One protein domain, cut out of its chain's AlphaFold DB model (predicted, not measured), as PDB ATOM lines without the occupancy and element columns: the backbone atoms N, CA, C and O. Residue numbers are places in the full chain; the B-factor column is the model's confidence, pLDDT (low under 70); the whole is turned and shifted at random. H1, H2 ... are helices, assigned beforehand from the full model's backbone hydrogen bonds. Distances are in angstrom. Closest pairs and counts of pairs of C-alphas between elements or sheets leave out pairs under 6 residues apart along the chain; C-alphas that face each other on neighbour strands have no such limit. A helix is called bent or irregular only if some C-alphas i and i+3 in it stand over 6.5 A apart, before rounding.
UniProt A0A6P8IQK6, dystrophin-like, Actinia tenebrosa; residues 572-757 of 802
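This is residues 572 to 757 of the 802 residues of the protein "dystrophin-like" of Actinia tenebrosa (UniProt A0A6P8IQK6). Two small up-and-down bundles of three helices each, H1 to H3 and H4 to H6, make a V: they meet where the last part of H3 crosses H5, and spread apart toward the first residues of H3 and H5. A long link, residues 654 to 667, joins the bundles and has no named element. The printed part has 186 residues with six named helices, H1 to H6 in chain order, and no named strand; the class is all helix. It is compact, with a radius of gyration of the C-alphas of 18.3 A and spans of 53 by 43 by 25 A.

Begin with the longest helix, H2, residues 600 to 626. It touches H1, residues 572 to 592, opposite ways at a shallow tilt of 29 degrees; the closest C-alphas, of Leu 573 and Gly 621, are 6.4 A apart. H2 also touches H3, residues 632 to 653, opposite ways at a shallow tilt of 23 degrees, closest at the C-alphas of Val 618 and Met 642, 5.7 A apart. Look next at residues 647 to 651 of H3, which alone touch H5, residues 703 to 728, there with residues 714 to 722 alone. The closest C-alphas, of Leu 651 and Gly 718, are 4.6 A apart, and the tilt is steep, 56 degrees. H5 forms hairpins with H4, residues 668 to 693, and H6, residues 737 to 756: the closest C-alphas are those of Ala 682 and Val 716, 6.0 A, and of Thr 720 and Met 744, 5.3 A. H3 and H4 are apart. In H5 and H6 every O i to N i+4 pair is within hydrogen-bond range; H1 has 14 of 17, H2 22 of 23, H3 16 of 18 and H4 20 of 22.

Find C-alpha 600 at (42.825, -36.520, 276.209); from there H2 runs 39.1 A to C-alpha 626 at (31.582, -26.060, 240.243). H5 measures 37.7 A, H4 36.8 A, H3 32.3 A, H1 30.5 A and H6 28.5 A, ending at C-alpha 756, (43.383, -6.720, 251.027). H3 is irregular, with C-alphas 633 and 636 7.2 A apart; H4 is only just irregular, with C-alphas 688 and 691 6.8 A apart.

The two C-alphas farthest apart, of Gln 629 and Lys 735, are 54.2 A apart. The printed part has no cut, and the link from H3 to H4 is long. The mean pLDDT of the printed part is 79.1; look for values under 70 at, among others, residues 593 to 600, 656 to 669 and 696 to 704.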
ATOM      1  N   LEU A 572      20.575 -30.677 250.787       86.12
ATOM      2  CA  LEU A 572      21.603 -31.664 251.127       86.12
ATOM      3  C   LEU A 572      22.850 -30.987 251.710       86.12
ATOM      4  O   LEU A 572      23.327 -31.405 252.762       86.12
ATOM      5  N   LEU A 573      23.357 -29.936 251.060       89.19
ATOM      6  CA  LEU A 573      24.532 -29.204 251.525       89.19
ATOM      7  C   LEU A 573      24.260 -28.472 252.850       89.19
ATOM      8  O   LEU A 573      25.090 -28.527 253.755       89.19
ATOM      9  N   ASP A 574      23.088 -27.854 253.006       91.62
ATOM     10  CA  ASP A 574      22.677 -27.190 254.247       91.62
ATOM     11  C   ASP A 574      22.565 -28.162 255.437       91.62
ATOM     12  O   ASP A 574      23.141 -27.909 256.497       91.62
ATOM     13  N   ASP A 575      21.895 -29.304 255.259       89.56
ATOM     14  CA  ASP A 575      21.762 -30.338 256.292       89.56
ATOM     15  C   ASP A 575      23.128 -30.965 256.651       89.56
ATOM     16  O   ASP A 575      23.397 -31.232 257.824       89.56
ATOM     17  N   LYS A 576      24.034 -31.151 255.675       90.44
ATOM     18  CA  LYS A 576      25.407 -31.639 255.918       90.44
ATOM     19  C   LYS A 576      26.264 -30.617 256.666       90.44
ATOM     20  O   LYS A 576      26.942 -30.996 257.623       90.44
ATOM     21  N   LEU A 577      26.217 -29.342 256.273       92.25
ATOM     22  CA  LEU A 577      26.946 -28.265 256.948       92.25
ATOM     23  C   LEU A 577      26.465 -28.095 258.391       92.25
ATOM     24  O   LEU A 577      27.299 -28.129 259.289       92.25
ATOM     25  N   LYS A 578      25.147 -28.036 258.639       93.44
ATOM     26  CA  LYS A 578      24.572 -27.900 259.994       93.44
ATOM     27  C   LYS A 578      25.105 -28.936 260.984       93.44
ATOM     28  O   LYS A 578      25.425 -28.590 262.118       93.44
ATOM     29  N   VAL A 579      25.210 -30.203 260.569       90.69
ATOM     30  CA  VAL A 579      25.705 -31.294 261.427       90.69
ATOM     31  C   VAL A 579      27.156 -31.058 261.857       90.69
ATOM     32  O   VAL A 579      27.495 -31.264 263.024       90.69
ATOM     33  N   VAL A 580      28.012 -30.597 260.944       92.38
ATOM     34  CA  VAL A 580      29.431 -30.353 261.236       92.38
ATOM     35  C   VAL A 580      29.659 -28.998 261.915       92.38
ATOM     36  O   VAL A 580      30.455 -28.927 262.846       92.38
ATOM     37  N   GLU A 581      28.907 -27.955 261.561       93.44
ATOM     38  CA  GLU A 581      28.877 -26.667 262.271       93.44
ATOM     39  C   GLU A 581      28.489 -26.854 263.753       93.44
ATOM     40  O   GLU A 581      29.133 -26.285 264.639       93.44
ATOM     41  N   ALA A 582      27.498 -27.707 264.042       92.25
ATOM     42  CA  ALA A 582      27.100 -28.066 265.405       92.25
ATOM     43  C   ALA A 582      28.169 -28.901 266.134       92.25
ATOM     44  O   ALA A 582      28.473 -28.640 267.300       92.25
ATOM     45  N   ALA A 583      28.792 -29.873 265.459       91.19
ATOM     46  CA  ALA A 583      29.892 -30.646 266.038       91.19
ATOM     47  C   ALA A 583      31.108 -29.757 266.368       91.19
ATOM     48  O   ALA A 583      31.684 -29.887 267.447       91.19
ATOM     49  N   VAL A 584      31.443 -28.790 265.505       89.56
ATOM     50  CA  VAL A 584      32.471 -27.766 265.757       89.56
ATOM     51  C   VAL A 584      32.112 -26.925 266.977       89.56
ATOM     52  O   VAL A 584      32.944 -26.775 267.870       89.56
ATOM     53  N   PHE A 585      30.872 -26.440 267.070       88.94
ATOM     54  CA  PHE A 585      30.388 -25.664 268.217       88.94
ATOM     55  C   PHE A 585      30.502 -26.424 269.554       88.94
ATOM     56  O   PHE A 585      30.792 -25.815 270.584       88.94
ATOM     57  N   HIS A 586      30.332 -27.749 269.552       87.19
ATOM     58  CA  HIS A 586      30.503 -28.582 270.747       87.19
ATOM     59  C   HIS A 586      31.958 -28.992 271.028       87.19
ATOM     60  O   HIS A 586      32.326 -29.124 272.198       87.19
ATOM     61  N   LEU A 587      32.796 -29.173 270.003       86.06
ATOM     62  CA  LEU A 587      34.207 -29.538 270.167       86.06
ATOM     63  C   LEU A 587      35.078 -28.345 270.584       86.06
ATOM     64  O   LEU A 587      35.933 -28.490 271.458       86.06
ATOM     65  N   GLU A 588      34.853 -27.163 270.003       82.81
ATOM     66  CA  GLU A 588      35.622 -25.937 270.259       82.81
ATOM     67  C   GLU A 588      35.829 -25.648 271.770       82.81
ATOM     68  O   GLU A 588      36.982 -25.501 272.190       82.81
ATOM     69  N   PRO A 589      34.791 -25.651 272.639       79.56
ATOM     70  CA  PRO A 589      34.967 -25.442 274.077       79.56
ATOM     71  C   PRO A 589      35.577 -26.639 274.824       79.56
ATOM     72  O   PRO A 589      36.117 -26.432 275.912       79.56
ATOM     73  N   LYS A 590      35.510 -27.872 274.294       78.94
ATOM     74  CA  LYS A 590      36.231 -29.028 274.868       78.94
ATOM     75  C   LYS A 590      37.730 -28.871 274.635       78.94
ATOM     76  O   LYS A 590      38.509 -28.953 275.579       78.94
ATOM     77  N   VAL A 591      38.115 -28.590 273.388       76.25
ATOM     78  CA  VAL A 591      39.512 -28.436 272.965       76.25
ATOM     79  C   VAL A 591      40.153 -27.224 273.638       76.25
ATOM     80  O   VAL A 591      41.220 -27.377 274.224       76.25
ATOM     81  N   LYS A 592      39.470 -26.073 273.724       72.56
ATOM     82  CA  LYS A 592      39.953 -24.916 274.511       72.56
ATOM     83  C   LYS A 592      40.205 -25.245 275.994       72.56
ATOM     84  O   LYS A 592      41.098 -24.676 276.619       72.56
ATOM     85  N   LYS A 593      39.484 -26.230 276.544       68.38
ATOM     86  CA  LYS A 593      39.631 -26.749 277.918       68.38
ATOM     87  C   LYS A 593      40.487 -28.030 278.011       68.38
ATOM     88  O   LYS A 593      40.491 -28.666 279.072       68.38
ATOM     89  N   SER A 594      41.260 -28.373 276.968       65.06
ATOM     90  CA  SER A 594      42.167 -29.545 276.898       65.06
ATOM     91  C   SER A 594      43.126 -29.655 278.089       65.06
ATOM     92  O   SER A 594      43.507 -30.745 278.504       65.06
ATOM     93  N   VAL A 595      43.493 -28.512 278.671       55.12
ATOM     94  CA  VAL A 595      44.414 -28.370 279.807       55.12
ATOM     95  C   VAL A 595      43.909 -29.050 281.091       55.12
ATOM     96  O   VAL A 595      44.718 -29.399 281.954       55.12
ATOM     97  N   ILE A 596      42.588 -29.230 281.223       50.72
ATOM     98  CA  ILE A 596      41.898 -29.688 282.446       50.72
ATOM     99  C   ILE A 596      41.149 -31.020 282.214       50.72
ATOM    100  O   ILE A 596      40.709 -31.669 283.165       50.72
ATOM    101  N   THR A 597      40.984 -31.460 280.962       56.12
ATOM    102  CA  THR A 597      40.205 -32.662 280.622       56.12
ATOM    103  C   THR A 597      40.948 -33.951 280.987       56.12
ATOM    104  O   THR A 597      42.168 -34.029 280.874       56.12
ATOM    105  N   ARG A 598      40.207 -34.976 281.440       54.25
ATOM    106  CA  ARG A 598      40.775 -36.259 281.903       54.25
ATOM    107  C   ARG A 598      40.926 -37.323 280.816       54.25
ATOM    108  O   ARG A 598      41.735 -38.223 280.991       54.25
ATOM    109  N   ASP A 599      40.165 -37.224 279.728       64.88
ATOM    110  CA  ASP A 599      40.291 -38.106 278.566       64.88
ATOM    111  C   ASP A 599      40.796 -37.292 277.374       64.88
ATOM    112  O   ASP A 599      40.047 -36.591 276.691       64.88
ATOM    113  N   ILE A 600      42.112 -37.324 277.200       69.31
ATOM    114  CA  ILE A 600      42.825 -36.520 276.209       69.31
ATOM    115  C   ILE A 600      42.878 -37.259 274.859       69.31
ATOM    116  O   ILE A 600      42.911 -36.618 273.808       69.31
ATOM    117  N   LYS A 601      42.800 -38.597 274.870       71.56
ATOM    118  CA  LYS A 601      42.850 -39.446 273.669       71.56
ATOM    119  C   LYS A 601      41.519 -39.480 272.932       71.56
ATOM    120  O   LYS A 601      41.514 -39.345 271.710       71.56
ATOM    121  N   ALA A 602      40.396 -39.579 273.649       77.56
ATOM    122  CA  ALA A 602      39.083 -39.434 273.027       77.56
ATOM    123  C   ALA A 602      38.913 -38.035 272.417       77.56
ATOM    124  O   ALA A 602      38.402 -37.922 271.309       77.56
ATOM    125  N   LEU A 603      39.410 -36.986 273.086       79.94
ATOM    126  CA  LEU A 603      39.356 -35.608 272.584       79.94
ATOM    127  C   LEU A 603      40.229 -35.386 271.335       79.94
ATOM    128  O   LEU A 603      39.804 -34.693 270.412       79.94
ATOM    129  N   ALA A 604      41.427 -35.980 271.287       76.81
ATOM    130  CA  ALA A 604      42.279 -35.978 270.096       76.81
ATOM    131  C   ALA A 604      41.583 -36.657 268.905       76.81
ATOM    132  O   ALA A 604      41.470 -36.059 267.835       76.81
ATOM    133  N   LYS A 605      41.017 -37.852 269.123       81.69
ATOM    134  CA  LYS A 605      40.286 -38.575 268.081       81.69
ATOM    135  C   LYS A 605      39.016 -37.845 267.637       81.69
ATOM    136  O   LYS A 605      38.784 -37.734 266.442       81.69
ATOM    137  N   GLU A 606      38.214 -37.311 268.564       84.88
ATOM    138  CA  GLU A 606      37.002 -36.535 268.245       84.88
ATOM    139  C   GLU A 606      37.326 -35.329 267.348       84.88
ATOM    140  O   GLU A 606      36.539 -34.970 266.471       84.88
ATOM    141  N   ARG A 607      38.511 -34.738 267.537       86.38
ATOM    142  CA  ARG A 607      39.042 -33.650 266.721       86.38
ATOM    143  C   ARG A 607      39.470 -34.108 265.323       86.38
ATOM    144  O   ARG A 607      39.019 -33.513 264.348       86.38
ATOM    145  N   GLU A 608      40.286 -35.151 265.216       83.06
ATOM    146  CA  GLU A 608      40.756 -35.694 263.928       83.06
ATOM    147  C   GLU A 608      39.589 -36.250 263.084       83.06
ATOM    148  O   GLU A 608      39.454 -35.937 261.899       83.06
ATOM    149  N   ASP A 609      38.649 -36.956 263.724       83.56
ATOM    150  CA  ASP A 609      37.392 -37.408 263.116       83.56
ATOM    151  C   ASP A 609      36.531 -36.240 262.595       83.56
ATOM    152  O   ASP A 609      35.715 -36.445 261.693       83.56
ATOM    153  N   LEU A 610      36.634 -35.038 263.179       89.25
ATOM    154  CA  LEU A 610      35.855 -33.862 262.778       89.25
ATOM    155  C   LEU A 610      36.550 -33.029 261.694       89.25
ATOM    156  O   LEU A 610      35.867 -32.550 260.786       89.25
ATOM    157  N   GLU A 611      37.876 -32.899 261.739       87.69
ATOM    158  CA  GLU A 611      38.667 -32.303 260.656       87.69
ATOM    159  C   GLU A 611      38.386 -33.030 259.335       87.69
ATOM    160  O   GLU A 611      37.941 -32.403 258.371       87.69
ATOM    161  N   PHE A 612      38.515 -34.362 259.321       82.06
ATOM    162  CA  PHE A 612      38.268 -35.164 258.122       82.06
ATOM    163  C   PHE A 612      36.841 -34.970 257.581       82.06
ATOM    164  O   PHE A 612      36.648 -34.760 256.384       82.06
ATOM    165  N   LYS A 613      35.820 -35.002 258.453       86.69
ATOM    166  CA  LYS A 613      34.412 -34.779 258.057       86.69
ATOM    167  C   LYS A 613      34.187 -33.389 257.465       86.69
ATOM    168  O   LYS A 613      33.378 -33.248 256.552       86.69
ATOM    169  N   SER A 614      34.889 -32.383 257.980       88.00
ATOM    170  CA  SER A 614      34.763 -31.000 257.525       88.00
ATOM    171  C   SER A 614      35.363 -30.808 256.138       88.00
ATOM    172  O   SER A 614      34.701 -30.226 255.285       88.00
ATOM    173  N   ILE A 615      36.556 -31.366 255.891       83.25
ATOM    174  CA  ILE A 615      37.212 -31.339 254.574       83.25
ATOM    175  C   ILE A 615      36.280 -31.933 253.508       83.25
ATOM    176  O   ILE A 615      35.909 -31.239 252.569       83.25
ATOM    177  N   VAL A 616      35.789 -33.164 253.705       83.69
ATOM    178  CA  VAL A 616      34.960 -33.850 252.692       83.69
ATOM    179  C   VAL A 616      33.628 -33.130 252.418       83.69
ATOM    180  O   VAL A 616      33.129 -33.177 251.296       83.69
ATOM    181  N   ILE A 617      33.035 -32.444 253.403       87.81
ATOM    182  CA  ILE A 617      31.795 -31.669 253.194       87.81
ATOM    183  C   ILE A 617      32.067 -30.326 252.499       87.81
ATOM    184  O   ILE A 617      31.252 -29.899 251.681       87.81
ATOM    185  N   VAL A 618      33.206 -29.683 252.768       87.88
ATOM    186  CA  VAL A 618      33.641 -28.486 252.029       87.88
ATOM    187  C   VAL A 618      33.978 -28.841 250.577       87.88
ATOM    188  O   VAL A 618      33.534 -28.145 249.667       87.88
ATOM    189  N   ASP A 619      34.675 -29.953 250.339       85.94
ATOM    190  CA  ASP A 619      34.989 -30.442 248.991       85.94
ATOM    191  C   ASP A 619      33.713 -30.809 248.213       85.94
ATOM    192  O   ASP A 619      33.562 -30.415 247.056       85.94
ATOM    193  N   LEU A 620      32.736 -31.459 248.863       87.31
ATOM    194  CA  LEU A 620      31.411 -31.714 248.283       87.31
ATOM    195  C   LEU A 620      30.700 -30.412 247.886       87.31
ATOM    196  O   LEU A 620      30.153 -30.324 246.791       87.31
ATOM    197  N   GLY A 621      30.697 -29.399 248.756       87.31
ATOM    198  CA  GLY A 621      30.068 -28.113 248.453       87.31
ATOM    199  C   GLY A 621      30.777 -27.346 247.331       87.31
ATOM    200  O   GLY A 621      30.107 -26.725 246.507       87.31
ATOM    201  N   ARG A 622      32.111 -27.437 247.244       88.19
ATOM    202  CA  ARG A 622      32.908 -26.898 246.127       88.19
ATOM    203  C   ARG A 622      32.564 -27.589 244.803       88.19
ATOM    204  O   ARG A 622      32.339 -26.893 243.816       88.19
ATOM    205  N   ASP A 623      32.452 -28.918 244.788       83.81
ATOM    206  CA  ASP A 623      32.040 -29.691 243.605       83.81
ATOM    207  C   ASP A 623      30.612 -29.342 243.147       83.81
ATOM    208  O   ASP A 623      30.392 -29.106 241.960       83.81
ATOM    209  N   LEU A 624      29.644 -29.246 244.069       85.25
ATOM    210  CA  LEU A 624      28.251 -28.901 243.738       85.25
ATOM    211  C   LEU A 624      28.120 -27.494 243.122       85.25
ATOM    212  O   LEU A 624      27.303 -27.292 242.225       85.25
ATOM    213  N   ILE A 625      28.929 -26.528 243.573       85.31
ATOM    214  CA  ILE A 625      28.992 -25.179 242.981       85.31
ATOM    215  C   ILE A 625      29.680 -25.230 241.610       85.31
ATOM    216  O   ILE A 625      29.132 -24.748 240.622       85.31
ATOM    217  N   LYS A 626      30.837 -25.894 241.506       84.56
ATOM    218  CA  LYS A 626      31.582 -26.060 240.243       84.56
ATOM    219  C   LYS A 626      30.734 -26.699 239.133       84.56
ATOM    220  O   LYS A 626      30.859 -26.314 237.972       84.56
ATOM    221  N   ASN A 627      29.854 -27.628 239.497       81.44
ATOM    222  CA  ASN A 627      28.938 -28.323 238.591       81.44
ATOM    223  C   ASN A 627      27.590 -27.593 238.380       81.44
ATOM    224  O   ASN A 627      26.717 -28.136 237.703       81.44
ATOM    225  N   LYS A 628      27.399 -26.388 238.942       82.19
ATOM    226  CA  LYS A 628      26.160 -25.582 238.867       82.19
ATOM    227  C   LYS A 628      24.898 -26.298 239.377       82.19
ATOM    228  O   LYS A 628      23.831 -26.226 238.770       82.19
ATOM    229  N   GLN A 629      25.025 -27.021 240.488       82.31
ATOM    230  CA  GLN A 629      23.935 -27.783 241.122       82.31
ATOM    231  C   GLN A 629      23.336 -27.076 242.355       82.31
ATOM    232  O   GLN A 629      22.292 -27.492 242.863       82.31
ATOM    233  N   ILE A 630      23.974 -25.997 242.815       85.38
ATOM    234  CA  ILE A 630      23.475 -25.045 243.820       85.38
ATOM    235  C   ILE A 630      22.681 -23.929 243.115       85.38
ATOM    236  O   ILE A 630      22.857 -23.706 241.921       85.38
ATOM    237  N   ASP A 631      21.774 -23.250 243.826       84.94
ATOM    238  CA  ASP A 631      21.068 -22.096 243.246       84.94
ATOM    239  C   ASP A 631      21.997 -20.861 243.263       84.94
ATOM    240  O   ASP A 631      22.630 -20.593 244.287       84.94
ATOM    241  N   GLU A 632      22.050 -20.080 242.177       83.31
ATOM    242  CA  GLU A 632      22.961 -18.921 242.040       83.31
ATOM    243  C   GLU A 632      22.797 -17.876 243.170       83.31
ATOM    244  O   GLU A 632      23.769 -17.254 243.595       83.31
ATOM    245  N   ASP A 633      21.592 -17.730 243.740       85.25
ATOM    246  CA  ASP A 633      21.321 -16.843 244.886       85.25
ATOM    247  C   ASP A 633      21.934 -17.337 246.214       85.25
ATOM    248  O   ASP A 633      22.058 -16.569 247.173       85.25
ATOM    249  N   LYS A 634      22.329 -18.614 246.284       86.31
ATOM    250  CA  LYS A 634      22.792 -19.299 247.503       86.31
ATOM    251  C   LYS A 634      24.270 -19.673 247.472       86.31
ATOM    252  O   LYS A 634      24.836 -19.878 248.548       86.31
ATOM    253  N   GLU A 635      24.924 -19.707 246.308       87.75
ATOM    254  CA  GLU A 635      26.357 -20.035 246.188       87.75
ATOM    255  C   GLU A 635      27.219 -19.210 247.154       87.75
ATOM    256  O   GLU A 635      27.948 -19.768 247.974       87.75
ATOM    257  N   MET A 636      27.057 -17.884 247.156       82.06
ATOM    258  CA  MET A 636      27.796 -16.978 248.048       82.06
ATOM    259  C   MET A 636      27.520 -17.219 249.542       82.06
ATOM    260  O   MET A 636      28.397 -16.988 250.378       82.06
ATOM    261  N   VAL A 637      26.330 -17.714 249.900       89.50
ATOM    262  CA  VAL A 637      25.979 -18.074 251.284       89.50
ATOM    263  C   VAL A 637      26.699 -19.359 251.697       89.50
ATOM    264  O   VAL A 637      27.276 -19.420 252.787       89.50
ATOM    265  N   PHE A 638      26.728 -20.366 250.820       90.69
ATOM    266  CA  PHE A 638      27.438 -21.621 251.065       90.69
ATOM    267  C   PHE A 638      28.959 -21.441 251.076       90.69
ATOM    268  O   PHE A 638      29.600 -21.925 252.005       90.69
ATOM    269  N   ILE A 639      29.534 -20.679 250.139       84.75
ATOM    270  CA  ILE A 639      30.966 -20.322 250.128       84.75
ATOM    271  C   ILE A 639      31.359 -19.661 251.454       84.75
ATOM    272  O   ILE A 639      32.340 -20.058 252.086       84.75
ATOM    273  N   LYS A 640      30.561 -18.696 251.934       84.81
ATOM    274  CA  LYS A 640      30.818 -18.017 253.210       84.81
ATOM    275  C   LYS A 640      30.790 -18.980 254.403       84.81
ATOM    276  O   LYS A 640      31.683 -18.899 255.245       84.81
ATOM    277  N   ARG A 641      29.818 -19.900 254.469       93.25
ATOM    278  CA  ARG A 641      29.734 -20.924 255.530       93.25
ATOM    279  C   ARG A 641      30.892 -21.918 255.475       93.25
ATOM    280  O   ARG A 641      31.514 -22.165 256.503       93.25
ATOM    281  N   MET A 642      31.232 -22.428 254.292       91.88
ATOM    282  CA  MET A 642      32.354 -23.355 254.103       91.88
ATOM    283  C   MET A 642      33.686 -22.729 254.529       91.88
ATOM    284  O   MET A 642      34.417 -23.331 255.311       91.88
ATOM    285  N   ASN A 643      33.960 -21.489 254.119       82.06
ATOM    286  CA  ASN A 643      35.185 -20.783 254.505       82.06
ATOM    287  C   ASN A 643      35.232 -20.500 256.022       82.06
ATOM    288  O   ASN A 643      36.287 -20.622 256.648       82.06
ATOM    289  N   GLN A 644      34.094 -20.170 256.648       84.44
ATOM    290  CA  GLN A 644      33.992 -20.021 258.107       84.44
ATOM    291  C   GLN A 644      34.221 -21.348 258.848       84.44
ATOM    292  O   GLN A 644      34.918 -21.366 259.865       84.44
ATOM    293  N   LEU A 645      33.670 -22.454 258.342       87.94
ATOM    294  CA  LEU A 645      33.863 -23.793 258.895       87.94
ATOM    295  C   LEU A 645      35.333 -24.226 258.805       87.94
ATOM    296  O   LEU A 645      35.910 -24.633 259.813       87.94
ATOM    297  N   GLU A 646      35.961 -24.071 257.637       82.25
ATOM    298  CA  GLU A 646      37.375 -24.397 257.430       82.25
ATOM    299  C   GLU A 646      38.284 -23.580 258.369       82.25
ATOM    300  O   GLU A 646      39.180 -24.129 259.014       82.25
ATOM    301  N   THR A 647      37.986 -22.286 258.541       76.44
ATOM    302  CA  THR A 647      38.686 -21.405 259.493       76.44
ATOM    303  C   THR A 647      38.579 -21.919 260.931       76.44
ATOM    304  O   THR A 647      39.589 -22.018 261.631       76.44
ATOM    305  N   LYS A 648      37.372 -22.297 261.380       81.69
ATOM    306  CA  LYS A 648      37.154 -22.842 262.731       81.69
ATOM    307  C   LYS A 648      37.858 -24.179 262.956       81.69
ATOM    308  O   LYS A 648      38.388 -24.403 264.041       81.69
ATOM    309  N   ILE A 649      37.893 -25.051 261.952       84.44
ATOM    310  CA  ILE A 649      38.587 -26.340 262.044       84.44
ATOM    311  C   ILE A 649      40.095 -26.130 262.189       84.44
ATOM    312  O   ILE A 649      40.678 -26.649 263.139       84.44
ATOM    313  N   ARG A 650      40.716 -25.293 261.350       74.62
ATOM    314  CA  ARG A 650      42.155 -24.977 261.456       74.62
ATOM    315  C   ARG A 650      42.513 -24.359 262.823       74.62
ATOM    316  O   ARG A 650      43.521 -24.737 263.420       74.62
ATOM    317  N   LEU A 651      41.647 -23.497 263.369       73.44
ATOM    318  CA  LEU A 651      41.734 -22.967 264.742       73.44
ATOM    319  C   LEU A 651      41.734 -24.068 265.819       73.44
ATOM    320  O   LEU A 651      42.551 -24.033 266.738       73.44
ATOM    321  N   ILE A 652      40.832 -25.048 265.714       79.75
ATOM    322  CA  ILE A 652      40.732 -26.181 266.651       79.75
ATOM    323  C   ILE A 652      41.943 -27.121 266.513       79.75
ATOM    324  O   ILE A 652      42.450 -27.626 267.516       79.75
ATOM    325  N   MET A 653      42.440 -27.341 265.295       77.00
ATOM    326  CA  MET A 653      43.588 -28.214 265.027       77.00
ATOM    327  C   MET A 653      44.899 -27.664 265.586       77.00
ATOM    328  O   MET A 653      45.676 -28.424 266.166       77.00
ATOM    329  N   MET A 654      45.121 -26.350 265.489       71.50
ATOM    330  CA  MET A 654      46.321 -25.706 266.037       71.50
ATOM    331  C   MET A 654      46.278 -25.515 267.565       71.50
ATOM    332  O   MET A 654      47.264 -25.084 268.166       71.50
ATOM    333  N   TRP A 655      45.170 -25.859 268.225       71.88
ATOM    334  CA  TRP A 655      45.091 -25.806 269.680       71.88
ATOM    335  C   TRP A 655      45.905 -26.940 270.340       71.88
ATOM    336  O   TRP A 655      45.748 -28.109 269.971       71.88
ATOM    337  N   PRO A 656      46.750 -26.652 271.349       65.56
ATOM    338  CA  PRO A 656      47.595 -27.661 271.976       65.56
ATOM    339  C   PRO A 656      46.779 -28.683 272.782       65.56
ATOM    340  O   PRO A 656      45.991 -28.345 273.672       65.56
ATOM    341  N   ILE A 657      47.039 -29.963 272.514       65.12
ATOM    342  CA  ILE A 657      46.512 -31.101 273.272       65.12
ATOM    343  C   ILE A 657      47.670 -31.757 274.037       65.12
ATOM    344  O   ILE A 657      48.716 -32.080 273.470       65.12
ATOM    345  N   LYS A 658      47.487 -31.910 275.353       55.00
ATOM    346  CA  LYS A 658      48.568 -32.101 276.337       55.00
ATOM    347  C   LYS A 658      49.296 -33.456 276.280       55.00
ATOM    348  O   LYS A 658      50.390 -33.550 276.825       55.00
ATOM    349  N   GLU A 659      48.729 -34.465 275.616       49.62
ATOM    350  CA  GLU A 659      49.404 -35.753 275.353       49.62
ATOM    351  C   GLU A 659      50.047 -35.845 273.957       49.62
ATOM    352  O   GLU A 659      50.977 -36.625 273.776       49.62
ATOM    353  N   LEU A 660      49.580 -35.064 272.972       46.38
ATOM    354  CA  LEU A 660      50.099 -35.108 271.595       46.38
ATOM    355  C   LEU A 660      51.367 -34.265 271.424       46.38
ATOM    356  O   LEU A 660      52.317 -34.669 270.753       46.38
ATOM    357  N   ASN A 661      51.407 -33.092 272.057       51.03
ATOM    358  CA  ASN A 661      52.614 -32.277 272.084       51.03
ATOM    359  C   ASN A 661      53.627 -32.893 273.059       51.03
ATOM    360  O   ASN A 661      53.396 -32.908 274.265       51.03
ATOM    361  N   LYS A 662      54.798 -33.307 272.552       48.28
ATOM    362  CA  LYS A 662      55.917 -33.885 273.336       48.28
ATOM    363  C   LYS A 662      56.456 -32.964 274.454       48.28
ATOM    364  O   LYS A 662      57.254 -33.395 275.282       48.28
ATOM    365  N   LEU A 663      56.026 -31.702 274.483       51.19
ATOM    366  CA  LEU A 663      56.268 -30.739 275.554       51.19
ATOM    367  C   LEU A 663      55.247 -30.944 276.683       51.19
ATOM    368  O   LEU A 663      54.088 -30.555 276.560       51.19
ATOM    369  N   ALA A 664      55.673 -31.502 277.817       50.12
ATOM    370  CA  ALA A 664      54.803 -31.669 278.980       50.12
ATOM    371  C   ALA A 664      54.373 -30.303 279.559       50.12
ATOM    372  O   ALA A 664      55.147 -29.615 280.227       50.12
ATOM    373  N   PHE A 665      53.125 -29.889 279.322       60.88
ATOM    374  CA  PHE A 665      52.597 -28.609 279.814       60.88
ATOM    375  C   PHE A 665      52.229 -28.668 281.308       60.88
ATOM    376  O   PHE A 665      51.085 -28.954 281.690       60.88
ATOM    377  N   SER A 666      53.222 -28.392 282.157       54.97
ATOM    378  CA  SER A 666      53.108 -28.295 283.621       54.97
ATOM    379  C   SER A 666      53.133 -26.859 284.164       54.97
ATOM    380  O   SER A 666      52.714 -26.644 285.298       54.97
ATOM    381  N   SER A 667      53.593 -25.877 283.377       63.00
ATOM    382  CA  SER A 667      53.776 -24.482 283.808       63.00
ATOM    383  C   SER A 667      53.190 -23.471 282.811       63.00
ATOM    384  O   SER A 667      53.048 -23.770 281.624       63.00
ATOM    385  N   THR A 668      52.911 -22.248 283.276       60.72
ATOM    386  CA  THR A 668      52.543 -21.104 282.417       60.72
ATOM    387  C   THR A 668      53.664 -20.724 281.445       60.72
ATOM    388  O   THR A 668      53.392 -20.369 280.303       60.72
ATOM    389  N   SER A 669      54.931 -20.879 281.852       65.44
ATOM    390  CA  SER A 669      56.103 -20.622 281.002       65.44
ATOM    391  C   SER A 669      56.120 -21.509 279.750       65.44
ATOM    392  O   SER A 669      56.483 -21.043 278.668       65.44
ATOM    393  N   ASN A 670      55.642 -22.755 279.854       72.69
ATOM    394  CA  ASN A 670      55.560 -23.671 278.713       72.69
ATOM    395  C   ASN A 670      54.501 -23.187 277.699       72.69
ATOM    396  O   ASN A 670      54.752 -23.231 276.496       72.69
ATOM    397  N   TYR A 671      53.360 -22.658 278.165       77.38
ATOM    398  CA  TYR A 671      52.342 -22.048 277.294       77.38
ATOM    399  C   TYR A 671      52.838 -20.748 276.651       77.38
ATOM    400  O   TYR A 671      52.716 -20.600 275.438       77.38
ATOM    401  N   SER A 672      53.474 -19.853 277.418       81.62
ATOM    402  CA  SER A 672      54.112 -18.648 276.871       81.62
ATOM    403  C   SER A 672      55.167 -18.973 275.810       81.62
ATOM    404  O   SER A 672      55.241 -18.290 274.794       81.62
ATOM    405  N   THR A 673      55.970 -20.021 276.007       82.31
ATOM    406  CA  THR A 673      57.004 -20.442 275.043       82.31
ATOM    407  C   THR A 673      56.388 -21.022 273.768       82.31
ATOM    408  O   THR A 673      56.789 -20.645 272.670       82.31
ATOM    409  N   TYR A 674      55.364 -21.873 273.893       81.56
ATOM    410  CA  TYR A 674      54.628 -22.421 272.748       81.56
ATOM    411  C   TYR A 674      53.919 -21.327 271.934       81.56
ATOM    412  O   TYR A 674      53.981 -21.323 270.706       81.56
ATOM    413  N   LEU A 675      53.293 -20.361 272.613       84.00
ATOM    414  CA  LEU A 675      52.618 -19.243 271.960       84.00
ATOM    415  C   LEU A 675      53.609 -18.287 271.274       84.00
ATOM    416  O   LEU A 675      53.323 -17.816 270.177       84.00
ATOM    417  N   LYS A 676      54.791 -18.045 271.866       88.19
ATOM    418  CA  LYS A 676      55.881 -17.308 271.202       88.19
ATOM    419  C   LYS A 676      56.279 -17.994 269.898       88.19
ATOM    420  O   LYS A 676      56.126 -17.360 268.862       88.19
ATOM    421  N   HIS A 677      56.616 -19.288 269.937       85.25
ATOM    422  CA  HIS A 677      56.959 -20.064 268.739       85.25
ATOM    423  C   HIS A 677      55.880 -19.966 267.654       85.25
ATOM    424  O   HIS A 677      56.203 -19.787 266.486       85.25
ATOM    425  N   LYS A 678      54.592 -20.052 268.013       83.62
ATOM    426  CA  LYS A 678      53.499 -19.951 267.031       83.62
ATOM    427  C   LYS A 678      53.327 -18.551 266.431       83.62
ATOM    428  O   LYS A 678      52.901 -18.445 265.285       83.62
ATOM    429  N   PHE A 679      53.713 -17.493 267.144       90.19
ATOM    430  CA  PHE A 679      53.834 -16.155 266.558       90.19
ATOM    431  C   PHE A 679      55.121 -15.977 265.742       90.19
ATOM    432  O   PHE A 679      55.070 -15.334 264.701       90.19
ATOM    433  N   ASP A 680      56.246 -16.567 266.156       90.00
ATOM    434  CA  ASP A 680      57.516 -16.528 265.413       90.00
ATOM    435  C   ASP A 680      57.379 -17.233 264.043       90.00
ATOM    436  O   ASP A 680      57.808 -16.719 263.012       90.00
ATOM    437  N   GLU A 681      56.702 -18.384 264.031       85.75
ATOM    438  CA  GLU A 681      56.333 -19.177 262.852       85.75
ATOM    439  C   GLU A 681      55.440 -18.382 261.885       85.75
ATOM    440  O   GLU A 681      55.744 -18.290 260.693       85.75
ATOM    441  N   ALA A 682      54.396 -17.728 262.409       86.56
ATOM    442  CA  ALA A 682      53.524 -16.863 261.622       86.56
ATOM    443  C   ALA A 682      54.274 -15.642 261.058       86.56
ATOM    444  O   ALA A 682      54.201 -15.388 259.858       86.56
ATOM    445  N   GLU A 683      55.038 -14.906 261.875       91.31
ATOM    446  CA  GLU A 683      55.810 -13.735 261.427       91.31
ATOM    447  C   GLU A 683      56.857 -14.091 260.358       91.31
ATOM    448  O   GLU A 683      57.054 -13.320 259.414       91.31
ATOM    449  N   SER A 684      57.476 -15.271 260.453       90.94
ATOM    450  CA  SER A 684      58.383 -15.802 259.429       90.94
ATOM    451  C   SER A 684      57.651 -16.053 258.103       90.94
ATOM    452  O   SER A 684      58.041 -15.510 257.065       90.94
ATOM    453  N   ALA A 685      56.520 -16.769 258.137       86.31
ATOM    454  CA  ALA A 685      55.701 -17.032 256.953       86.31
ATOM    455  C   ALA A 685      55.163 -15.736 256.307       86.31
ATOM    456  O   ALA A 685      55.216 -15.582 255.084       86.31
ATOM    457  N   MET A 686      54.743 -14.754 257.118       85.88
ATOM    458  CA  MET A 686      54.372 -13.415 256.638       85.88
ATOM    459  C   MET A 686      55.522 -12.713 255.912       85.88
ATOM    460  O   MET A 686      55.297 -12.057 254.898       85.88
ATOM    461  N   THR A 687      56.740 -12.818 256.443       88.50
ATOM    462  CA  THR A 687      57.926 -12.130 255.909       88.50
ATOM    463  C   THR A 687      58.412 -12.756 254.600       88.50
ATOM    464  O   THR A 687      58.897 -12.036 253.732       88.50
ATOM    465  N   ASN A 688      58.220 -14.067 254.418       88.31
ATOM    466  CA  ASN A 688      58.500 -14.768 253.162       88.31
ATOM    467  C   ASN A 688      57.506 -14.376 252.048       88.31
ATOM    468  O   ASN A 688      57.912 -13.988 250.951       88.31
ATOM    469  N   ILE A 689      56.195 -14.412 252.323       84.69
ATOM    470  CA  ILE A 689      55.188 -14.198 251.272       84.69
ATOM    471  C   ILE A 689      54.937 -12.717 250.938       84.69
ATOM    472  O   ILE A 689      54.570 -12.402 249.808       84.69
ATOM    473  N   GLU A 690      55.140 -11.788 251.880       86.31
ATOM    474  CA  GLU A 690      54.929 -10.347 251.666       86.31
ATOM    475  C   GLU A 690      55.606  -9.798 250.391       86.31
ATOM    476  O   GLU A 690      54.901  -9.179 249.589       86.31
ATOM    477  N   PRO A 691      56.912 -10.023 250.128       83.38
ATOM    478  CA  PRO A 691      57.552  -9.573 248.890       83.38
ATOM    479  C   PRO A 691      57.052 -10.299 247.630       83.38
ATOM    480  O   PRO A 691      57.203  -9.756 246.538       83.38
ATOM    481  N   ARG A 692      56.448 -11.493 247.747       85.00
ATOM    482  CA  ARG A 692      55.833 -12.215 246.618       85.00
ATOM    483  C   ARG A 692      54.464 -11.622 246.281       85.00
ATOM    484  O   ARG A 692      54.239 -11.248 245.135       85.00
ATOM    485  N   ILE A 693      53.601 -11.400 247.279       79.25
ATOM    486  CA  ILE A 693      52.324 -10.674 247.117       79.25
ATOM    487  C   ILE A 693      52.577  -9.279 246.526       79.25
ATOM    488  O   ILE A 693      51.954  -8.908 245.531       79.25
ATOM    489  N   LYS A 694      53.567  -8.549 247.059       76.75
ATOM    490  CA  LYS A 694      54.007  -7.231 246.567       76.75
ATOM    491  C   LYS A 694      54.738  -7.248 245.215       76.75
ATOM    492  O   LYS A 694      55.134  -6.188 244.755       76.75
ATOM    493  N   LYS A 695      54.914  -8.404 244.569       72.69
ATOM    494  CA  LYS A 695      55.414  -8.527 243.184       72.69
ATOM    495  C   LYS A 695      54.440  -9.247 242.246       72.69
ATOM    496  O   LYS A 695      54.702  -9.330 241.051       72.69
ATOM    497  N   SER A 696      53.306  -9.728 242.760       68.88
ATOM    498  CA  SER A 696      52.332 -10.541 242.017       68.88
ATOM    499  C   SER A 696      51.797  -9.881 240.741       68.88
ATOM    500  O   SER A 696      51.493 -10.571 239.773       68.88
ATOM    501  N   TYR A 697      51.750  -8.547 240.692       56.34
ATOM    502  CA  TYR A 697      51.351  -7.783 239.508       56.34
ATOM    503  C   TYR A 697      52.301  -7.927 238.303       56.34
ATOM    504  O   TYR A 697      51.895  -7.610 237.186       56.34
ATOM    505  N   MET A 698      53.523  -8.436 238.496       49.28
ATOM    506  CA  MET A 698      54.456  -8.735 237.402       49.28
ATOM    507  C   MET A 698      54.195 -10.100 236.746       49.28
ATOM    508  O   MET A 698      54.383 -10.239 235.535       49.28
ATOM    509  N   ASN A 699      53.723 -11.093 237.505       54.66
ATOM    510  CA  ASN A 699      53.577 -12.474 237.034       54.66
ATOM    511  C   ASN A 699      52.185 -12.745 236.440       54.66
ATOM    512  O   ASN A 699      51.193 -12.142 236.843       54.66
ATOM    513  N   ASN A 700      52.112 -13.661 235.466       48.19
ATOM    514  CA  ASN A 700      50.856 -13.992 234.777       48.19
ATOM    515  C   ASN A 700      50.007 -15.025 235.535       48.19
ATOM    516  O   ASN A 700      48.781 -14.915 235.520       48.19
ATOM    517  N   ASP A 701      50.658 -15.985 236.199       55.22
ATOM    518  CA  ASP A 701      50.020 -16.930 237.115       55.22
ATOM    519  C   ASP A 701      50.434 -16.602 238.557       55.22
ATOM    520  O   ASP A 701      51.603 -16.321 238.841       55.22
ATOM    521  N   ASN A 702      49.446 -16.592 239.446       67.25
ATOM    522  CA  ASN A 702      49.568 -16.329 240.876       67.25
ATOM    523  C   ASN A 702      48.674 -17.290 241.691       67.25
ATOM    524  O   ASN A 702      48.362 -16.990 242.843       67.25
ATOM    525  N   THR A 703      48.226 -18.409 241.110       62.69
ATOM    526  CA  THR A 703      47.252 -19.328 241.728       62.69
ATOM    527  C   THR A 703      47.772 -19.860 243.067       62.69
ATOM    528  O   THR A 703      47.168 -19.588 244.106       62.69
ATOM    529  N   ASP A 704      48.967 -20.455 243.074       69.06
ATOM    530  CA  ASP A 704      49.654 -20.933 244.284       69.06
ATOM    531  C   ASP A 704      49.836 -19.817 245.326       69.06
ATOM    532  O   ASP A 704      49.670 -20.022 246.525       69.06
ATOM    533  N   LEU A 705      50.134 -18.592 244.876       78.50
ATOM    534  CA  LEU A 705      50.349 -17.435 245.748       78.50
ATOM    535  C   LEU A 705      49.050 -16.969 246.433       78.50
ATOM    536  O   LEU A 705      49.096 -16.414 247.534       78.50
ATOM    537  N   ILE A 706      47.888 -17.199 245.815       70.62
ATOM    538  CA  ILE A 706      46.571 -16.945 246.414       70.62
ATOM    539  C   ILE A 706      46.234 -18.023 247.454       70.62
ATOM    540  O   ILE A 706      45.682 -17.686 248.510       70.62
ATOM    541  N   GLU A 707      46.604 -19.281 247.209       68.31
ATOM    542  CA  GLU A 707      46.443 -20.370 248.178       68.31
ATOM    543  C   GLU A 707      47.386 -20.208 249.378       68.31
ATOM    544  O   GLU A 707      46.915 -20.183 250.518       68.31
ATOM    545  N   GLU A 708      48.681 -19.968 249.153       78.19
ATOM    546  CA  GLU A 708      49.657 -19.660 250.206       78.19
ATOM    547  C   GLU A 708      49.222 -18.455 251.056       78.19
ATOM    548  O   GLU A 708      49.327 -18.480 252.284       78.19
ATOM    549  N   ARG A 709      48.701 -17.394 250.423       83.75
ATOM    550  CA  ARG A 709      48.193 -16.213 251.132       83.75
ATOM    551  C   ARG A 709      46.983 -16.547 252.001       83.75
ATOM    552  O   ARG A 709      46.909 -16.093 253.144       83.75
ATOM    553  N   SER A 710      46.053 -17.339 251.476       73.94
ATOM    554  CA  SER A 710      44.886 -17.814 252.225       73.94
ATOM    555  C   SER A 710      45.313 -18.684 253.411       73.94
ATOM    556  O   SER A 710      44.841 -18.482 254.529       73.94
ATOM    557  N   TYR A 711      46.275 -19.586 253.204       74.75
ATOM    558  CA  TYR A 711      46.865 -20.415 254.253       74.75
ATOM    559  C   TYR A 711      47.549 -19.577 255.343       74.75
ATOM    560  O   TYR A 711      47.307 -19.802 256.529       74.75
ATOM    561  N   LEU A 712      48.330 -18.557 254.966       83.38
ATOM    562  CA  LEU A 712      48.943 -17.628 255.915       83.38
ATOM    563  C   LEU A 712      47.897 -16.882 256.751       83.38
ATOM    564  O   LEU A 712      48.056 -16.764 257.965       83.38
ATOM    565  N   TYR A 713      46.832 -16.375 256.127       79.81
ATOM    566  CA  TYR A 713      45.764 -15.690 256.853       79.81
ATOM    567  C   TYR A 713      45.128 -16.608 257.905       79.81
ATOM    568  O   TYR A 713      44.968 -16.215 259.062       79.81
ATOM    569  N   LEU A 714      44.854 -17.860 257.534       69.62
ATOM    570  CA  LEU A 714      44.306 -18.882 258.427       69.62
ATOM    571  C   LEU A 714      45.291 -19.267 259.548       69.62
ATOM    572  O   LEU A 714      44.867 -19.461 260.687       69.62
ATOM    573  N   MET A 715      46.598 -19.306 259.268       77.88
ATOM    574  CA  MET A 715      47.650 -19.494 260.277       77.88
ATOM    575  C   MET A 715      47.684 -18.332 261.282       77.88
ATOM    576  O   MET A 715      47.721 -18.571 262.490       77.88
ATOM    577  N   VAL A 716      47.625 -17.082 260.811       83.62
ATOM    578  CA  VAL A 716      47.628 -15.893 261.679       83.62
ATOM    579  C   VAL A 716      46.381 -15.858 262.563       83.62
ATOM    580  O   VAL A 716      46.517 -15.782 263.783       83.62
ATOM    581  N   GLN A 717      45.183 -16.001 261.981       76.62
ATOM    582  CA  GLN A 717      43.923 -16.080 262.735       76.62
ATOM    583  C   GLN A 717      43.938 -17.236 263.749       76.62
ATOM    584  O   GLN A 717      43.480 -17.086 264.882       76.62
ATOM    585  N   GLY A 718      44.522 -18.379 263.374       69.50
ATOM    586  CA  GLY A 718      44.742 -19.511 264.269       69.50
ATOM    587  C   GLY A 718      45.627 -19.165 265.472       69.50
ATOM    588  O   GLY A 718      45.277 -19.476 266.612       69.50
ATOM    589  N   ALA A 719      46.758 -18.497 265.238       79.31
ATOM    590  CA  ALA A 719      47.719 -18.141 266.279       79.31
ATOM    591  C   ALA A 719      47.188 -17.047 267.221       79.31
ATOM    592  O   ALA A 719      47.382 -17.133 268.437       79.31
ATOM    593  N   THR A 720      46.485 -16.032 266.707       81.06
ATOM    594  CA  THR A 720      45.912 -14.984 267.565       81.06
ATOM    595  C   THR A 720      44.653 -15.456 268.291       81.06
ATOM    596  O   THR A 720      44.481 -15.143 269.469       81.06
ATOM    597  N   GLY A 721      43.817 -16.299 267.677       72.31
ATOM    598  CA  GLY A 721      42.705 -16.967 268.364       72.31
ATOM    599  C   GLY A 721      43.178 -17.870 269.514       72.31
ATOM    600  O   GLY A 721      42.577 -17.870 270.595       72.31
ATOM    601  N   LEU A 722      44.303 -18.570 269.320       76.31
ATOM    602  CA  LEU A 722      44.997 -19.316 270.371       76.31
ATOM    603  C   LEU A 722      45.438 -18.391 271.519       76.31
ATOM    604  O   LEU A 722      45.104 -18.645 272.678       76.31
ATOM    605  N   GLY A 723      46.141 -17.296 271.210       79.81
ATOM    606  CA  GLY A 723      46.626 -16.347 272.216       79.81
ATOM    607  C   GLY A 723      45.509 -15.676 273.022       79.81
ATOM    608  O   GLY A 723      45.587 -15.623 274.253       79.81
ATOM    609  N   HIS A 724      44.429 -15.241 272.367       79.50
ATOM    610  CA  HIS A 724      43.263 -14.645 273.026       79.50
ATOM    611  C   HIS A 724      42.619 -15.588 274.052       79.50
ATOM    612  O   HIS A 724      42.358 -15.176 275.184       79.50
ATOM    613  N   SER A 725      42.408 -16.862 273.709       73.06
ATOM    614  CA  SER A 725      41.762 -17.805 274.632       73.06
ATOM    615  C   SER A 725      42.740 -18.385 275.677       73.06
ATOM    616  O   SER A 725      42.340 -18.650 276.812       73.06
ATOM    617  N   MET A 726      44.055 -18.438 275.406       79.94
ATOM    618  CA  MET A 726      45.062 -18.642 276.467       79.94
ATOM    619  C   MET A 726      45.055 -17.502 277.504       79.94
ATOM    620  O   MET A 726      45.227 -17.750 278.701       79.94
ATOM    621  N   ILE A 727      44.830 -16.256 277.070       81.44
ATOM    622  CA  ILE A 727      44.669 -15.086 277.947       81.44
ATOM    623  C   ILE A 727      43.365 -15.174 278.759       81.44
ATOM    624  O   ILE A 727      43.378 -14.895 279.961       81.44
ATOM    625  N   GLU A 728      42.259 -15.566 278.125       79.56
ATOM    626  CA  GLU A 728      40.947 -15.783 278.754       79.56
ATOM    627  C   GLU A 728      41.029 -16.829 279.879       79.56
ATOM    628  O   GLU A 728      40.653 -16.561 281.022       79.56
ATOM    629  N   HIS A 729      41.608 -17.996 279.582       74.06
ATOM    630  CA  HIS A 729      41.798 -19.099 280.527       74.06
ATOM    631  C   HIS A 729      42.994 -18.912 281.480       74.06
ATOM    632  O   HIS A 729      43.286 -19.800 282.280       74.06
ATOM    633  N   ARG A 730      43.645 -17.735 281.468       79.50
ATOM    634  CA  ARG A 730      44.729 -17.336 282.392       79.50
ATOM    635  C   ARG A 730      45.951 -18.273 282.364       79.50
ATOM    636  O   ARG A 730      46.595 -18.475 283.391       79.50
ATOM    637  N   LEU A 731      46.273 -18.827 281.193       76.06
ATOM    638  CA  LEU A 731      47.362 -19.797 280.990       76.06
ATOM    639  C   LEU A 731      48.750 -19.151 280.799       76.06
ATOM    640  O   LEU A 731      49.761 -19.849 280.869       76.06
ATOM    641  N   LEU A 732      48.803 -17.834 280.577       79.25
ATOM    642  CA  LEU A 732      50.026 -17.043 280.373       79.25
ATOM    643  C   LEU A 732      50.379 -16.209 281.617       79.25
ATOM    644  O   LEU A 732      49.507 -15.912 282.440       79.25
ATOM    645  N   ASP A 733      51.634 -15.758 281.736       79.75
ATOM    646  CA  ASP A 733      52.006 -14.777 282.766       79.75
ATOM    647  C   ASP A 733      51.263 -13.442 282.534       79.75
ATOM    648  O   ASP A 733      51.205 -12.900 281.427       79.75
ATOM    649  N   ARG A 734      50.718 -12.873 283.618       77.56
ATOM    650  CA  ARG A 734      50.079 -11.549 283.627       77.56
ATOM    651  C   ARG A 734      51.015 -10.438 283.145       77.56
ATOM    652  O   ARG A 734      50.518  -9.448 282.615       77.56
ATOM    653  N   LYS A 735      52.332 -10.588 283.330       81.69
ATOM    654  CA  LYS A 735      53.356  -9.645 282.855       81.69
ATOM    655  C   LYS A 735      53.443  -9.617 281.329       81.69
ATOM    656  O   LYS A 735      53.498  -8.541 280.750       81.69
ATOM    657  N   GLU A 736      53.394 -10.784 280.688       83.19
ATOM    658  CA  GLU A 736      53.554 -10.926 279.232       83.19
ATOM    659  C   GLU A 736      52.256 -10.663 278.453       83.19
ATOM    660  O   GLU A 736      52.297 -10.394 277.254       83.19
ATOM    661  N   LYS A 737      51.090 -10.701 279.121       87.12
ATOM    662  CA  LYS A 737      49.768 -10.494 278.497       87.12
ATOM    663  C   LYS A 737      49.704  -9.253 277.591       87.12
ATOM    664  O   LYS A 737      49.059  -9.315 276.548       87.12
ATOM    665  N   LYS A 738      50.321  -8.132 277.987       87.62
ATOM    666  CA  LYS A 738      50.285  -6.886 277.199       87.62
ATOM    667  C   LYS A 738      51.063  -7.026 275.889       87.62
ATOM    668  O   LYS A 738      50.556  -6.635 274.841       87.62
ATOM    669  N   ASP A 739      52.248  -7.616 275.956       88.44
ATOM    670  CA  ASP A 739      53.139  -7.787 274.808       88.44
ATOM    671  C   ASP A 739      52.536  -8.786 273.810       88.44
ATOM    672  O   ASP A 739      52.547  -8.542 272.605       88.44
ATOM    673  N   PHE A 740      51.909  -9.859 274.310       91.25
ATOM    674  CA  PHE A 740      51.149 -10.795 273.480       91.25
ATOM    675  C   PHE A 740      49.952 -10.133 272.783       91.25
ATOM    676  O   PHE A 740      49.786 -10.333 271.584       91.25
ATOM    677  N   LEU A 741      49.154  -9.311 273.479       90.75
ATOM    678  CA  LEU A 741      48.059  -8.554 272.850       90.75
ATOM    679  C   LEU A 741      48.576  -7.642 271.727       90.75
ATOM    680  O   LEU A 741      48.038  -7.674 270.626       90.75
ATOM    681  N   GLN A 742      49.662  -6.901 271.968       92.44
ATOM    682  CA  GLN A 742      50.249  -6.022 270.952       92.44
ATOM    683  C   GLN A 742      50.874  -6.795 269.771       92.44
ATOM    684  O   GLN A 742      50.923  -6.280 268.653       92.44
ATOM    685  N   ARG A 743      51.363  -8.026 269.990       93.38
ATOM    686  CA  ARG A 743      51.867  -8.897 268.914       93.38
ATOM    687  C   ARG A 743      50.723  -9.441 268.053       93.38
ATOM    688  O   ARG A 743      50.821  -9.386 266.832       93.38
ATOM    689  N   MET A 744      49.626  -9.880 268.677       91.81
ATOM    690  CA  MET A 744      48.414 -10.325 267.975       91.81
ATOM    691  C   MET A 744      47.794  -9.205 267.135       91.81
ATOM    692  O   MET A 744      47.523  -9.415 265.958       91.81
ATOM    693  N   GLU A 745      47.659  -8.001 267.698       91.12
ATOM    694  CA  GLU A 745      47.134  -6.828 266.990       91.12
ATOM    695  C   GLU A 745      47.936  -6.524 265.710       91.12
ATOM    696  O   GLU A 745      47.362  -6.348 264.636       91.12
ATOM    697  N   LYS A 746      49.275  -6.522 265.795       90.88
ATOM    698  CA  LYS A 746      50.160  -6.300 264.637       90.88
ATOM    699  C   LYS A 746      50.052  -7.405 263.589       90.88
ATOM    700  O   LYS A 746      50.067  -7.107 262.396       90.88
ATOM    701  N   LEU A 747      49.964  -8.661 264.029       89.88
ATOM    702  CA  LEU A 747      49.780  -9.818 263.156       89.88
ATOM    703  C   LEU A 747      48.460  -9.718 262.384       89.88
ATOM    704  O   LEU A 747      48.474  -9.809 261.159       89.88
ATOM    705  N   GLU A 748      47.350  -9.439 263.071       87.75
ATOM    706  CA  GLU A 748      46.027  -9.263 262.461       87.75
ATOM    707  C   GLU A 748      45.989  -8.068 261.501       87.75
ATOM    708  O   GLU A 748      45.554  -8.214 260.356       87.75
ATOM    709  N   GLN A 749      46.500  -6.900 261.910       89.81
ATOM    710  CA  GLN A 749      46.610  -5.718 261.046       89.81
ATOM    711  C   GLN A 749      47.404  -6.034 259.770       89.81
ATOM    712  O   GLN A 749      46.925  -5.787 258.662       89.81
ATOM    713  N   LYS A 750      48.594  -6.632 259.903       86.81
ATOM    714  CA  LYS A 750      49.455  -6.951 258.759       86.81
ATOM    715  C   LYS A 750      48.854  -8.057 257.877       86.81
ATOM    716  O   LYS A 750      48.978  -7.975 256.657       86.81
ATOM    717  N   SER A 751      48.176  -9.065 258.437       88.44
ATOM    718  CA  SER A 751      47.570 -10.144 257.640       88.44
ATOM    719  C   SER A 751      46.335  -9.665 256.883       88.44
ATOM    720  O   SER A 751      46.155 -10.026 255.722       88.44
ATOM    721  N   ASN A 752      45.528  -8.795 257.499       81.69
ATOM    722  CA  ASN A 752      44.409  -8.132 256.833       81.69
ATOM    723  C   ASN A 752      44.899  -7.259 255.664       81.69
ATOM    724  O   ASN A 752      44.306  -7.305 254.589       81.69
ATOM    725  N   LEU A 753      46.017  -6.537 255.823       83.69
ATOM    726  CA  LEU A 753      46.635  -5.763 254.736       83.69
ATOM    727  C   LEU A 753      47.136  -6.645 253.578       83.69
ATOM    728  O   LEU A 753      46.950  -6.275 252.422       83.69
ATOM    729  N   LEU A 754      47.725  -7.815 253.853       81.19
ATOM    730  CA  LEU A 754      48.138  -8.756 252.798       81.19
ATOM    731  C   LEU A 754      46.937  -9.394 252.075       81.19
ATOM    732  O   LEU A 754      46.981  -9.568 250.856       81.19
ATOM    733  N   MET A 755      45.850  -9.702 252.791       78.25
ATOM    734  CA  MET A 755      44.595 -10.183 252.193       78.25
ATOM    735  C   MET A 755      43.897  -9.115 251.342       78.25
ATOM    736  O   MET A 755      43.379  -9.435 250.276       78.25
ATOM    737  N   ALA A 756      43.920  -7.853 251.778       74.62
ATOM    738  CA  ALA A 756      43.383  -6.720 251.027       74.62
ATOM    739  C   ALA A 756      44.254  -6.317 249.819       74.62
ATOM    740  O   ALA A 756      43.782  -5.594 248.943       74.62
ATOM    741  N   TRP A 757      45.510  -6.772 249.753       73.94
ATOM    742  CA  TRP A 757      46.406  -6.468 248.638       73.94
ATOM    743  C   TRP A 757      45.889  -7.104 247.332       73.94
ATOM    744  O   TRP A 757      45.591  -8.305 247.316       73.94
TER     745      TRP A 757